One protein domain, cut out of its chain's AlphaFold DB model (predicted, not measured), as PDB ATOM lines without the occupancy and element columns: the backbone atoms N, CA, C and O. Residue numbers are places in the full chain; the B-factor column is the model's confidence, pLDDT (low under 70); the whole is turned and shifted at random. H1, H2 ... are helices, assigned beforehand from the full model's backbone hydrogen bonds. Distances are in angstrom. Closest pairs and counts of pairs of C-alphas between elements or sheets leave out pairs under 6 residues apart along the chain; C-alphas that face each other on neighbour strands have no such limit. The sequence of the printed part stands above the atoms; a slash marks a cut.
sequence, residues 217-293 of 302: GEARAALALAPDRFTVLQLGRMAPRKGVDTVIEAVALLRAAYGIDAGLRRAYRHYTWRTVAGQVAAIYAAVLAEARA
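What this domain is: This is residues 217 to 293 of the 302 residues of a protein of Massilia sp. NEAU-DD11 (UniProt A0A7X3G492). A long helical arm, H4, extends end to end from the short H3, and its residues 280 to 291, with 292 and 293, stick out from a loose body. In that body H1, H2 and H3 stand apart from one another, with a long looping link, residues 223 to 243, between H1 and H2, and no helix touches another. The printed part has 77 residues, with four named helices in the order H1, H2, H3, H4 and no named strand, and its class is all helix. It is only just extended, close to loose, with a radius of gyration of the C-alphas of 17.6 A, and its elongated outline spans 53 by 33 by 24 A.

Where its parts are: The longest helix, H4, holds residues 273 to 291 and measures 26.6 A from C-alpha 273 at (2.023, -46.653, 40.260) to C-alpha 291 at (-20.521, -60.435, 43.415). Before it comes H3, residues 264 to 270, 9.9 A long. H2, residues 244 to 258, is 21.0 A long. H1, residues 217 to 222, is 8.6 A long and begins with C-alpha 217 at (-7.769, -20.117, 22.539).

How they stand to each other: H4 and H3 are close but not clearly touching, and their closest C-alphas, those of Arg 269 and Thr 275, are 7.3 A apart. They run the same way at a shallow tilt of 21 degrees. H2 is apart from H3 and from H4. H1 is apart from H2, H3 and H4. In H1, H2, H3 and H4 every O i to N i+4 pair is within hydrogen-bond range.

The domain as a whole: The C-alphas of Ala 257 and Ala 293, the two farthest apart, are 55.7 A from each other. Without residues 280 to 293, which stand free, the body spans 32 by 31 by 26 A. The link from H1 to H2 is long, with 21 residues, while those from H2 to H3 and from H3 to H4 are tight. The printed part has no cut. Its mean pLDDT is 79.0, with residues 261 to 271 and 291 to 293 under 70.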
ATOM      1  N   GLY A 217      -7.239 -20.448  21.214       92.81
ATOM      2  CA  GLY A 217      -7.769 -20.117  22.539       92.81
ATOM      3  C   GLY A 217      -8.990 -20.962  22.905       92.81
ATOM      4  O   GLY A 217      -9.018 -21.550  23.982       92.81
ATOM      5  N   GLU A 218      -9.937 -21.098  21.976       94.19
ATOM      6  CA  GLU A 218     -11.152 -21.903  22.146       94.19
ATOM      7  C   GLU A 218     -10.825 -23.389  22.293       94.19
ATOM      8  O   GLU A 218     -11.254 -24.019  23.259       94.19
ATOM      9  N   ALA A 219      -9.975 -23.929  21.413       90.38
ATOM     10  CA  ALA A 219      -9.543 -25.325  21.488       90.38
ATOM     11  C   ALA A 219      -8.869 -25.643  22.834       90.38
ATOM     12  O   ALA A 219      -9.092 -26.695  23.434       90.38
ATOM     13  N   ARG A 220      -8.046 -24.717  23.342       90.56
ATOM     14  CA  ARG A 220      -7.383 -24.864  24.643       90.56
ATOM     15  C   ARG A 220      -8.361 -24.773  25.803       90.56
ATOM     16  O   ARG A 220      -8.272 -25.608  26.699       90.56
ATOM     17  N   ALA A 221      -9.290 -23.823  25.773       91.19
ATOM     18  CA  ALA A 221     -10.334 -23.699  26.785       91.19
ATOM     19  C   ALA A 221     -11.198 -24.970  26.849       91.19
ATOM     20  O   ALA A 221     -11.383 -25.521  27.933       91.19
ATOM     21  N   ALA A 222     -11.619 -25.496  25.695       90.69
ATOM     22  CA  ALA A 222     -12.392 -26.735  25.593       90.69
ATOM     23  C   ALA A 222     -11.649 -27.960  26.164       90.69
ATOM     24  O   ALA A 222     -12.264 -28.848  26.748       90.69
ATOM     25  N   LEU A 223     -10.318 -27.995  26.040       88.81
ATOM     26  CA  LEU A 223      -9.461 -29.060  26.579       88.81
ATOM     27  C   LEU A 223      -8.927 -28.775  27.996       88.81
ATOM     28  O   LEU A 223      -8.081 -29.527  28.488       88.81
ATOM     29  N   ALA A 224      -9.369 -27.690  28.643       90.50
ATOM     30  CA  ALA A 224      -8.848 -27.210  29.926       90.50
ATOM     31  C   ALA A 224      -7.305 -27.061  29.952       90.50
ATOM     32  O   ALA A 224      -6.632 -27.336  30.951       90.50
ATOM     33  N   LEU A 225      -6.722 -26.635  28.828       87.44
ATOM     34  CA  LEU A 225      -5.306 -26.309  28.696       87.44
ATOM     35  C   LEU A 225      -5.095 -24.812  28.938       87.44
ATOM     36  O   LEU A 225      -5.785 -23.981  28.354       87.44
ATOM     37  N   ALA A 226      -4.094 -24.454  29.747       88.00
ATOM     38  CA  ALA A 226      -3.739 -23.050  29.939       88.00
ATOM     39  C   ALA A 226      -3.321 -22.394  28.598       88.00
ATOM     40  O   ALA A 226      -2.716 -23.077  27.756       88.00
ATOM     41  N   PRO A 227      -3.633 -21.103  28.371       87.56
ATOM     42  CA  PRO A 227      -3.452 -20.445  27.069       87.56
ATOM     43  C   PRO A 227      -2.017 -20.512  26.519       87.56
ATOM     44  O   PRO A 227      -1.792 -20.791  25.336       87.56
ATOM     45  N   ASP A 228      -1.047 -20.329  27.404       85.50
ATOM     46  CA  ASP A 228       0.390 -20.203  27.155       85.50
ATOM     47  C   ASP A 228       1.169 -21.513  27.358       85.50
ATOM     48  O   ASP A 228       2.323 -21.629  26.944       85.50
ATOM     49  N   ARG A 229       0.538 -22.546  27.927       83.06
ATOM     50  CA  ARG A 229       1.203 -23.820  28.221       83.06
ATOM     51  C   ARG A 229       1.764 -24.480  26.965       83.06
ATOM     52  O   ARG A 229       1.010 -24.871  26.062       83.06
ATOM     53  N   PHE A 230       3.072 -24.722  26.953       81.00
ATOM     54  CA  PHE A 230       3.711 -25.547  25.934       81.00
ATOM     55  C   PHE A 230       3.130 -26.968  25.965       81.00
ATOM     56  O   PHE A 230       3.027 -27.599  27.018       81.00
ATOM     57  N   THR A 231       2.651 -27.445  24.821       82.25
ATOM     58  CA  THR A 231       1.961 -28.734  24.699       82.25
ATOM     59  C   THR A 231       2.413 -29.399  23.414       82.25
ATOM     60  O   THR A 231       2.372 -28.774  22.357       82.25
ATOM     61  N   VAL A 232       2.816 -30.661  23.519       84.94
ATOM     62  CA  VAL A 232       3.158 -31.518  22.385       84.94
ATOM     63  C   VAL A 232       2.095 -32.607  22.300       84.94
ATOM     64  O   VAL A 232       1.795 -33.252  23.304       84.94
ATOM     65  N   LEU A 233       1.514 -32.793  21.115       86.06
ATOM     66  CA  LEU A 233       0.593 -33.889  20.827       86.06
ATOM     67  C   LEU A 233       1.312 -34.916  19.952       86.06
ATOM     68  O   LEU A 233       1.686 -34.607  18.826       86.06
ATOM     69  N   GLN A 234       1.462 -36.135  20.464       84.75
ATOM     70  CA  GLN A 234       1.872 -37.304  19.688       84.75
ATOM     71  C   GLN A 234       0.673 -38.243  19.588       84.75
ATOM     72  O   GLN A 234       0.166 -38.706  20.610       84.75
ATOM     73  N   LEU A 235       0.220 -38.524  18.366       84.00
ATOM     74  CA  LEU A 235      -0.920 -39.403  18.113       84.00
ATOM     75  C   LEU A 235      -0.506 -40.560  17.203       84.00
ATOM     76  O   LEU A 235      -0.001 -40.367  16.098       84.00
ATOM     77  N   GLY A 236      -0.747 -41.786  17.656       78.31
ATOM     78  CA  GLY A 236      -0.502 -42.979  16.860       78.31
ATOM     79  C   GLY A 236      -0.456 -44.251  17.694       78.31
ATOM     80  O   GLY A 236      -0.464 -44.223  18.920       78.31
ATOM     81  N   ARG A 237      -0.393 -45.394  17.007       73.62
ATOM     82  CA  ARG A 237      -0.217 -46.703  17.653       73.62
ATOM     83  C   ARG A 237       1.135 -46.786  18.363       73.62
ATOM     84  O   ARG A 237       2.139 -46.337  17.813       73.62
ATOM     85  N   MET A 238       1.166 -47.461  19.511       76.12
ATOM     86  CA  MET A 238       2.399 -47.784  20.230       76.12
ATOM     87  C   MET A 238       3.200 -48.831  19.450       76.12
ATOM     88  O   MET A 238       2.909 -50.023  19.495       76.12
ATOM     89  N   ALA A 239       4.188 -48.379  18.681       73.12
ATOM     90  CA  ALA A 239       5.126 -49.234  17.963       73.12
ATOM     91  C   ALA A 239       6.489 -48.530  17.884       73.12
ATOM     92  O   ALA A 239       6.491 -47.319  17.665       73.12
ATOM     93  N   PRO A 240       7.631 -49.243  17.962       72.44
ATOM     94  CA  PRO A 240       8.960 -48.615  17.982       72.44
ATOM     95  C   PRO A 240       9.183 -47.606  16.844       72.44
ATOM     96  O   PRO A 240       9.557 -46.463  17.067       72.44
ATOM     97  N   ARG A 241       8.784 -47.961  15.617       73.75
ATOM     98  CA  ARG A 241       8.868 -47.082  14.431       73.75
ATOM     99  C   ARG A 241       8.057 -45.775  14.509       73.75
ATOM    100  O   ARG A 241       8.068 -45.008  13.554       73.75
ATOM    101  N   LYS A 242       7.215 -45.598  15.531       80.75
ATOM    102  CA  LYS A 242       6.376 -44.406  15.723       80.75
ATOM    103  C   LYS A 242       7.040 -43.359  16.622       80.75
ATOM    104  O   LYS A 242       6.484 -42.270  16.713       80.75
ATOM    105  N   GLY A 243       8.191 -43.660  17.234       84.94
ATOM    106  CA  GLY A 243       9.038 -42.671  17.914       84.94
ATOM    107  C   GLY A 243       8.394 -42.004  19.131       84.94
ATOM    108  O   GLY A 243       8.656 -40.837  19.410       84.94
ATOM    109  N   VAL A 244       7.476 -42.692  19.822       87.88
ATOM    110  CA  VAL A 244       6.807 -42.138  21.015       87.88
ATOM    111  C   VAL A 244       7.817 -41.921  22.146       87.88
ATOM    112  O   VAL A 244       7.771 -40.909  22.837       87.88
ATOM    113  N   ASP A 245       8.755 -42.850  22.282       85.31
ATOM    114  CA  ASP A 245       9.954 -42.764  23.114       85.31
ATOM    115  C   ASP A 245      10.791 -41.520  22.796       85.31
ATOM    116  O   ASP A 245      11.114 -40.763  23.709       85.31
ATOM    117  N   THR A 246      11.045 -41.240  21.514       87.81
ATOM    118  CA  THR A 246      11.794 -40.046  21.091       87.81
ATOM    119  C   THR A 246      11.121 -38.753  21.553       87.81
ATOM    120  O   THR A 246      11.789 -37.840  22.033       87.81
ATOM    121  N   VAL A 247       9.788 -38.661  21.451       88.94
ATOM    122  CA  VAL A 247       9.046 -37.479  21.928       88.94
ATOM    123  C   VAL A 247       9.147 -37.341  23.449       88.94
ATOM    124  O   VAL A 247       9.303 -36.230  23.953       88.94
ATOM    125  N   ILE A 248       9.082 -38.452  24.186       85.94
ATOM    126  CA  ILE A 248       9.221 -38.456  25.649       85.94
ATOM    127  C   ILE A 248      10.619 -37.978  26.060       85.94
ATOM    128  O   ILE A 248      10.735 -37.109  26.928       85.94
ATOM    129  N   GLU A 249      11.667 -38.501  25.425       87.38
ATOM    130  CA  GLU A 249      13.053 -38.103  25.681       87.38
ATOM    131  C   GLU A 249      13.282 -36.624  25.346       87.38
ATOM    132  O   GLU A 249      13.811 -35.877  26.170       87.38
ATOM    133  N   ALA A 250      12.792 -36.159  24.194       86.81
ATOM    134  CA  ALA A 250      12.887 -34.756  23.800       86.81
ATOM    135  C   ALA A 250      12.211 -33.820  24.816       86.81
ATOM    136  O   ALA A 250      12.768 -32.781  25.174       86.81
ATOM    137  N   VAL A 251      11.036 -34.192  25.336       85.50
ATOM    138  CA  VAL A 251      10.353 -33.421  26.387       85.50
ATOM    139  C   VAL A 251      11.156 -33.410  27.694       85.50
ATOM    140  O   VAL A 251      11.222 -32.373  28.359       85.50
ATOM    141  N   ALA A 252      11.798 -34.523  28.060       84.06
ATOM    142  CA  ALA A 252      12.664 -34.580  29.236       84.06
ATOM    143  C   ALA A 252      13.889 -33.659  29.090       84.06
ATOM    144  O   ALA A 252      14.210 -32.918  30.023       84.06
ATOM    145  N   LEU A 253      14.516 -33.641  27.910       85.75
ATOM    146  CA  LEU A 253      15.642 -32.758  27.597       85.75
ATOM    147  C   LEU A 253      15.236 -31.279  27.603       85.75
ATOM    148  O   LEU A 253      15.929 -30.463  28.208       85.75
ATOM    149  N   LEU A 254      14.090 -30.929  27.005       83.19
ATOM    150  CA  LEU A 254      13.565 -29.556  27.022       83.19
ATOM    151  C   LEU A 254      13.342 -29.047  28.448       83.19
ATOM    152  O   LEU A 254      13.609 -27.886  28.753       83.19
ATOM    153  N   ARG A 255      12.881 -29.922  29.340       76.31
ATOM    154  CA  ARG A 255      12.715 -29.588  30.751       76.31
ATOM    155  C   ARG A 255      14.056 -29.382  31.449       76.31
ATOM    156  O   ARG A 255      14.209 -28.391  32.152       76.31
ATOM    157  N   ALA A 256      15.003 -30.301  31.265       80.56
ATOM    158  CA  ALA A 256      16.310 -30.229  31.913       80.56
ATOM    159  C   ALA A 256      17.106 -28.988  31.479       80.56
ATOM    160  O   ALA A 256      17.722 -28.338  32.317       80.56
ATOM    161  N   ALA A 257      17.060 -28.645  30.191       82.56
ATOM    162  CA  ALA A 257      17.825 -27.535  29.633       82.56
ATOM    163  C   ALA A 257      17.122 -26.170  29.754       82.56
ATOM    164  O   ALA A 257      17.802 -25.155  29.874       82.56
ATOM    165  N   TYR A 258      15.781 -26.127  29.728       77.62
ATOM    166  CA  TYR A 258      15.027 -24.869  29.597       77.62
ATOM    167  C   TYR A 258      13.873 -24.700  30.599       77.62
ATOM    168  O   TYR A 258      13.112 -23.740  30.497       77.62
ATOM    169  N   GLY A 259      13.689 -25.618  31.554       75.25
ATOM    170  CA  GLY A 259      12.645 -25.510  32.584       75.25
ATOM    171  C   GLY A 259      11.203 -25.624  32.063       75.25
ATOM    172  O   GLY A 259      10.263 -25.244  32.760       75.25
ATOM    173  N   ILE A 260      10.997 -26.138  30.846       72.06
ATOM    174  CA  ILE A 260       9.670 -26.230  30.216       72.06
ATOM    175  C   ILE A 260       8.889 -27.433  30.779       72.06
ATOM    176  O   ILE A 260       9.150 -28.585  30.435       72.06
ATOM    177  N   ASP A 261       7.869 -27.179  31.606       65.38
ATOM    178  CA  ASP A 261       6.996 -28.218  32.182       65.38
ATOM    179  C   ASP A 261       5.867 -28.654  31.213       65.38
ATOM    180  O   ASP A 261       4.676 -28.349  31.367       65.38
ATOM    181  N   ALA A 262       6.224 -29.442  30.199       61.47
ATOM    182  CA  ALA A 262       5.297 -29.964  29.191       61.47
ATOM    183  C   ALA A 262       4.503 -31.206  29.667       61.47
ATOM    184  O   ALA A 262       4.687 -32.311  29.171       61.47
ATOM    185  N   GLY A 263       3.591 -31.061  30.638       59.00
ATOM    186  CA  GLY A 263       2.617 -32.139  30.944       59.00
ATOM    187  C   GLY A 263       2.827 -32.930  32.238       59.00
ATOM    188  O   GLY A 263       1.910 -33.636  32.663       59.00
ATOM    189  N   LEU A 264       3.965 -32.761  32.916       51.38
ATOM    190  CA  LEU A 264       4.375 -33.572  34.072       51.38
ATOM    191  C   LEU A 264       3.333 -33.619  35.203       51.38
ATOM    192  O   LEU A 264       3.072 -34.682  35.755       51.38
ATOM    193  N   ARG A 265       2.659 -32.498  35.501       55.25
ATOM    194  CA  ARG A 265       1.623 -32.447  36.552       55.25
ATOM    195  C   ARG A 265       0.477 -33.435  36.315       55.25
ATOM    196  O   ARG A 265      -0.049 -33.975  37.278       55.25
ATOM    197  N   ARG A 266       0.101 -33.708  35.056       53.59
ATOM    198  CA  ARG A 266      -0.942 -34.699  34.734       53.59
ATOM    199  C   ARG A 266      -0.396 -36.120  34.890       53.59
ATOM    200  O   ARG A 266      -1.072 -36.955  35.476       53.59
ATOM    201  N   ALA A 267       0.832 -36.375  34.439       54.66
ATOM    202  CA  ALA A 267       1.462 -37.686  34.583       54.66
ATOM    203  C   ALA A 267       1.698 -38.078  36.050       54.66
ATOM    204  O   ALA A 267       1.291 -39.159  36.462       54.66
ATOM    205  N   TYR A 268       2.233 -37.167  36.865       56.16
ATOM    206  CA  TYR A 268       2.423 -37.386  38.303       56.16
ATOM    207  C   TYR A 268       1.110 -37.444  39.089       56.16
ATOM    208  O   TYR A 268       1.039 -38.109  40.117       56.16
ATOM    209  N   ARG A 269       0.050 -36.776  38.619       54.41
ATOM    210  CA  ARG A 269      -1.268 -36.857  39.261       54.41
ATOM    211  C   ARG A 269      -2.010 -38.151  38.905       54.41
ATOM    212  O   ARG A 269      -2.648 -38.731  39.778       54.41
ATOM    213  N   HIS A 270      -1.936 -38.607  37.654       47.53
ATOM    214  CA  HIS A 270      -2.830 -39.655  37.142       47.53
ATOM    215  C   HIS A 270      -2.157 -40.993  36.817       47.53
ATOM    216  O   HIS A 270      -2.828 -42.015  36.888       47.53
ATOM    217  N   TYR A 271      -0.863 -41.015  36.490       60.06
ATOM    218  CA  TYR A 271      -0.185 -42.197  35.936       60.06
ATOM    219  C   TYR A 271       0.982 -42.698  36.804       60.06
ATOM    220  O   TYR A 271       1.870 -43.386  36.311       60.06
ATOM    221  N   THR A 272       1.003 -42.376  38.102       79.00
ATOM    222  CA  THR A 272       1.947 -43.016  39.037       79.00
ATOM    223  C   THR A 272       1.464 -44.413  39.409       79.00
ATOM    224  O   THR A 272       0.256 -44.651  39.466       79.00
ATOM    225  N   TRP A 273       2.384 -45.320  39.757       76.62
ATOM    226  CA  TRP A 273       2.023 -46.653  40.260       76.62
ATOM    227  C   TRP A 273       1.077 -46.596  41.463       76.62
ATOM    228  O   TRP A 273       0.196 -47.439  41.579       76.62
ATOM    229  N   ARG A 274       1.189 -45.562  42.307       75.06
ATOM    230  CA  ARG A 274       0.259 -45.324  43.419       75.06
ATOM    231  C   ARG A 274      -1.156 -44.994  42.924       75.06
ATOM    232  O   ARG A 274      -2.111 -45.582  43.421       75.06
ATOM    233  N   THR A 275      -1.304 -44.095  41.948       73.56
ATOM    234  CA  THR A 275      -2.623 -43.746  41.387       73.56
ATOM    235  C   THR A 275      -3.245 -44.920  40.628       73.56
ATOM    236  O   THR A 275      -4.423 -45.209  40.819       73.56
ATOM    237  N   VAL A 276      -2.452 -45.629  39.819       78.75
ATOM    238  CA  VAL A 276      -2.902 -46.812  39.066       78.75
ATOM    239  C   VAL A 276      -3.345 -47.920  40.019       78.75
ATOM    240  O   VAL A 276      -4.438 -48.453  39.858       78.75
ATOM    241  N   ALA A 277      -2.557 -48.222  41.055       87.19
ATOM    242  CA  ALA A 277      -2.938 -49.201  42.070       87.19
ATOM    243  C   ALA A 277      -4.244 -48.812  42.781       87.19
ATOM    244  O   ALA A 277      -5.096 -49.670  42.992       87.19
ATOM    245  N   GLY A 278      -4.444 -47.524  43.090       90.62
ATOM    246  CA  GLY A 278      -5.697 -47.029  43.667       90.62
ATOM    247  C   GLY A 278      -6.907 -47.213  42.745       90.62
ATOM    248  O   GLY A 278      -7.958 -47.664  43.193       90.62
ATOM    249  N   GLN A 279      -6.761 -46.922  41.449       83.75
ATOM    250  CA  GLN A 279      -7.821 -47.134  40.453       83.75
ATOM    251  C   GLN A 279      -8.158 -48.619  40.285       83.75
ATOM    252  O   GLN A 279      -9.329 -48.990  40.265       83.75
ATOM    253  N   VAL A 280      -7.138 -49.473  40.219       83.00
ATOM    254  CA  VAL A 280      -7.301 -50.929  40.131       83.00
ATOM    255  C   VAL A 280      -7.976 -51.482  41.390       83.00
ATOM    256  O   VAL A 280      -8.902 -52.281  41.286       83.00
ATOM    257  N   ALA A 281      -7.596 -51.005  42.577       91.00
ATOM    258  CA  ALA A 281      -8.245 -51.388  43.829       91.00
ATOM    259  C   ALA A 281      -9.728 -50.975  43.875       91.00
ATOM    260  O   ALA A 281     -10.560 -51.744  44.351       91.00
ATOM    261  N   ALA A 282     -10.081 -49.800  43.342       86.12
ATOM    262  CA  ALA A 282     -11.475 -49.366  43.235       86.12
ATOM    263  C   ALA A 282     -12.294 -50.262  42.287       86.12
ATOM    264  O   ALA A 282     -13.433 -50.604  42.600       86.12
ATOM    265  N   ILE A 283     -11.701 -50.702  41.172       84.88
ATOM    266  CA  ILE A 283     -12.318 -51.680  40.263       84.88
ATOM    267  C   ILE A 283     -12.551 -53.010  40.989       84.88
ATOM    268  O   ILE A 283     -13.641 -53.567  40.909       84.88
ATOM    269  N   TYR A 284     -11.563 -53.498  41.747       92.62
ATOM    270  CA  TYR A 284     -11.724 -54.719  42.542       92.62
ATOM    271  C   TYR A 284     -12.858 -54.592  43.560       92.62
ATOM    272  O   TYR A 284     -13.665 -55.508  43.692       92.62
ATOM    273  N   ALA A 285     -12.955 -53.453  44.249       87.56
ATOM    274  CA  ALA A 285     -14.028 -53.200  45.203       87.56
ATOM    275  C   ALA A 285     -15.415 -53.216  44.536       87.56
ATOM    276  O   ALA A 285     -16.337 -53.811  45.088       87.56
ATOM    277  N   ALA A 286     -15.551 -52.627  43.343       84.25
ATOM    278  CA  ALA A 286     -16.801 -52.639  42.583       84.25
ATOM    279  C   ALA A 286     -17.213 -54.064  42.173       84.25
ATOM    280  O   ALA A 286     -18.334 -54.482  42.450       84.25
ATOM    281  N   VAL A 287     -16.278 -54.847  41.621       83.56
ATOM    282  CA  VAL A 287     -16.518 -56.252  41.242       83.56
ATOM    283  C   VAL A 287     -16.932 -57.097  42.451       83.56
ATOM    284  O   VAL A 287     -17.853 -57.906  42.373       83.56
ATOM    285  N   LEU A 288     -16.274 -56.904  43.597       85.75
ATOM    286  CA  LEU A 288     -16.600 -57.627  44.827       85.75
ATOM    287  C   LEU A 288     -17.956 -57.214  45.419       85.75
ATOM    288  O   LEU A 288     -18.614 -58.045  46.042       85.75
ATOM    289  N   ALA A 289     -18.373 -55.959  45.244       82.06
ATOM    290  CA  ALA A 289     -19.690 -55.489  45.665       82.06
ATOM    291  C   ALA A 289     -20.806 -56.098  44.803       82.06
ATOM    292  O   ALA A 289     -21.802 -56.569  45.346       82.06
ATOM    293  N   GLU A 290     -20.609 -56.169  43.483       76.44
ATOM    294  CA  GLU A 290     -21.544 -56.822  42.557       76.44
ATOM    295  C   GLU A 290     -21.652 -58.329  42.818       76.44
ATOM    296  O   GLU A 290     -22.754 -58.867  42.872       76.44
ATOM    297  N   ALA A 291     -20.532 -59.009  43.079       69.12
ATOM    298  CA  ALA A 291     -20.521 -60.435  43.415       69.12
ATOM    299  C   ALA A 291     -21.195 -60.764  44.765       69.12
ATOM    300  O   ALA A 291     -21.553 -61.914  45.013       69.12
ATOM    301  N   ARG A 292     -21.349 -59.772  45.652       66.25
ATOM    302  CA  ARG A 292     -22.044 -59.900  46.944       66.25
ATOM    303  C   ARG A 292     -23.517 -59.499  46.882       66.25
ATOM    304  O   ARG A 292     -24.211 -59.664  47.884       66.25
ATOM    305  N   ALA A 293     -24.000 -58.983  45.751       56.47
ATOM    306  CA  ALA A 293     -25.423 -58.739  45.579       56.47
ATOM    307  C   ALA A 293     -26.158 -60.096  45.585       56.47
ATOM    308  O   ALA A 293     -25.780 -60.991  44.824       56.47
TER     309      ALA A 293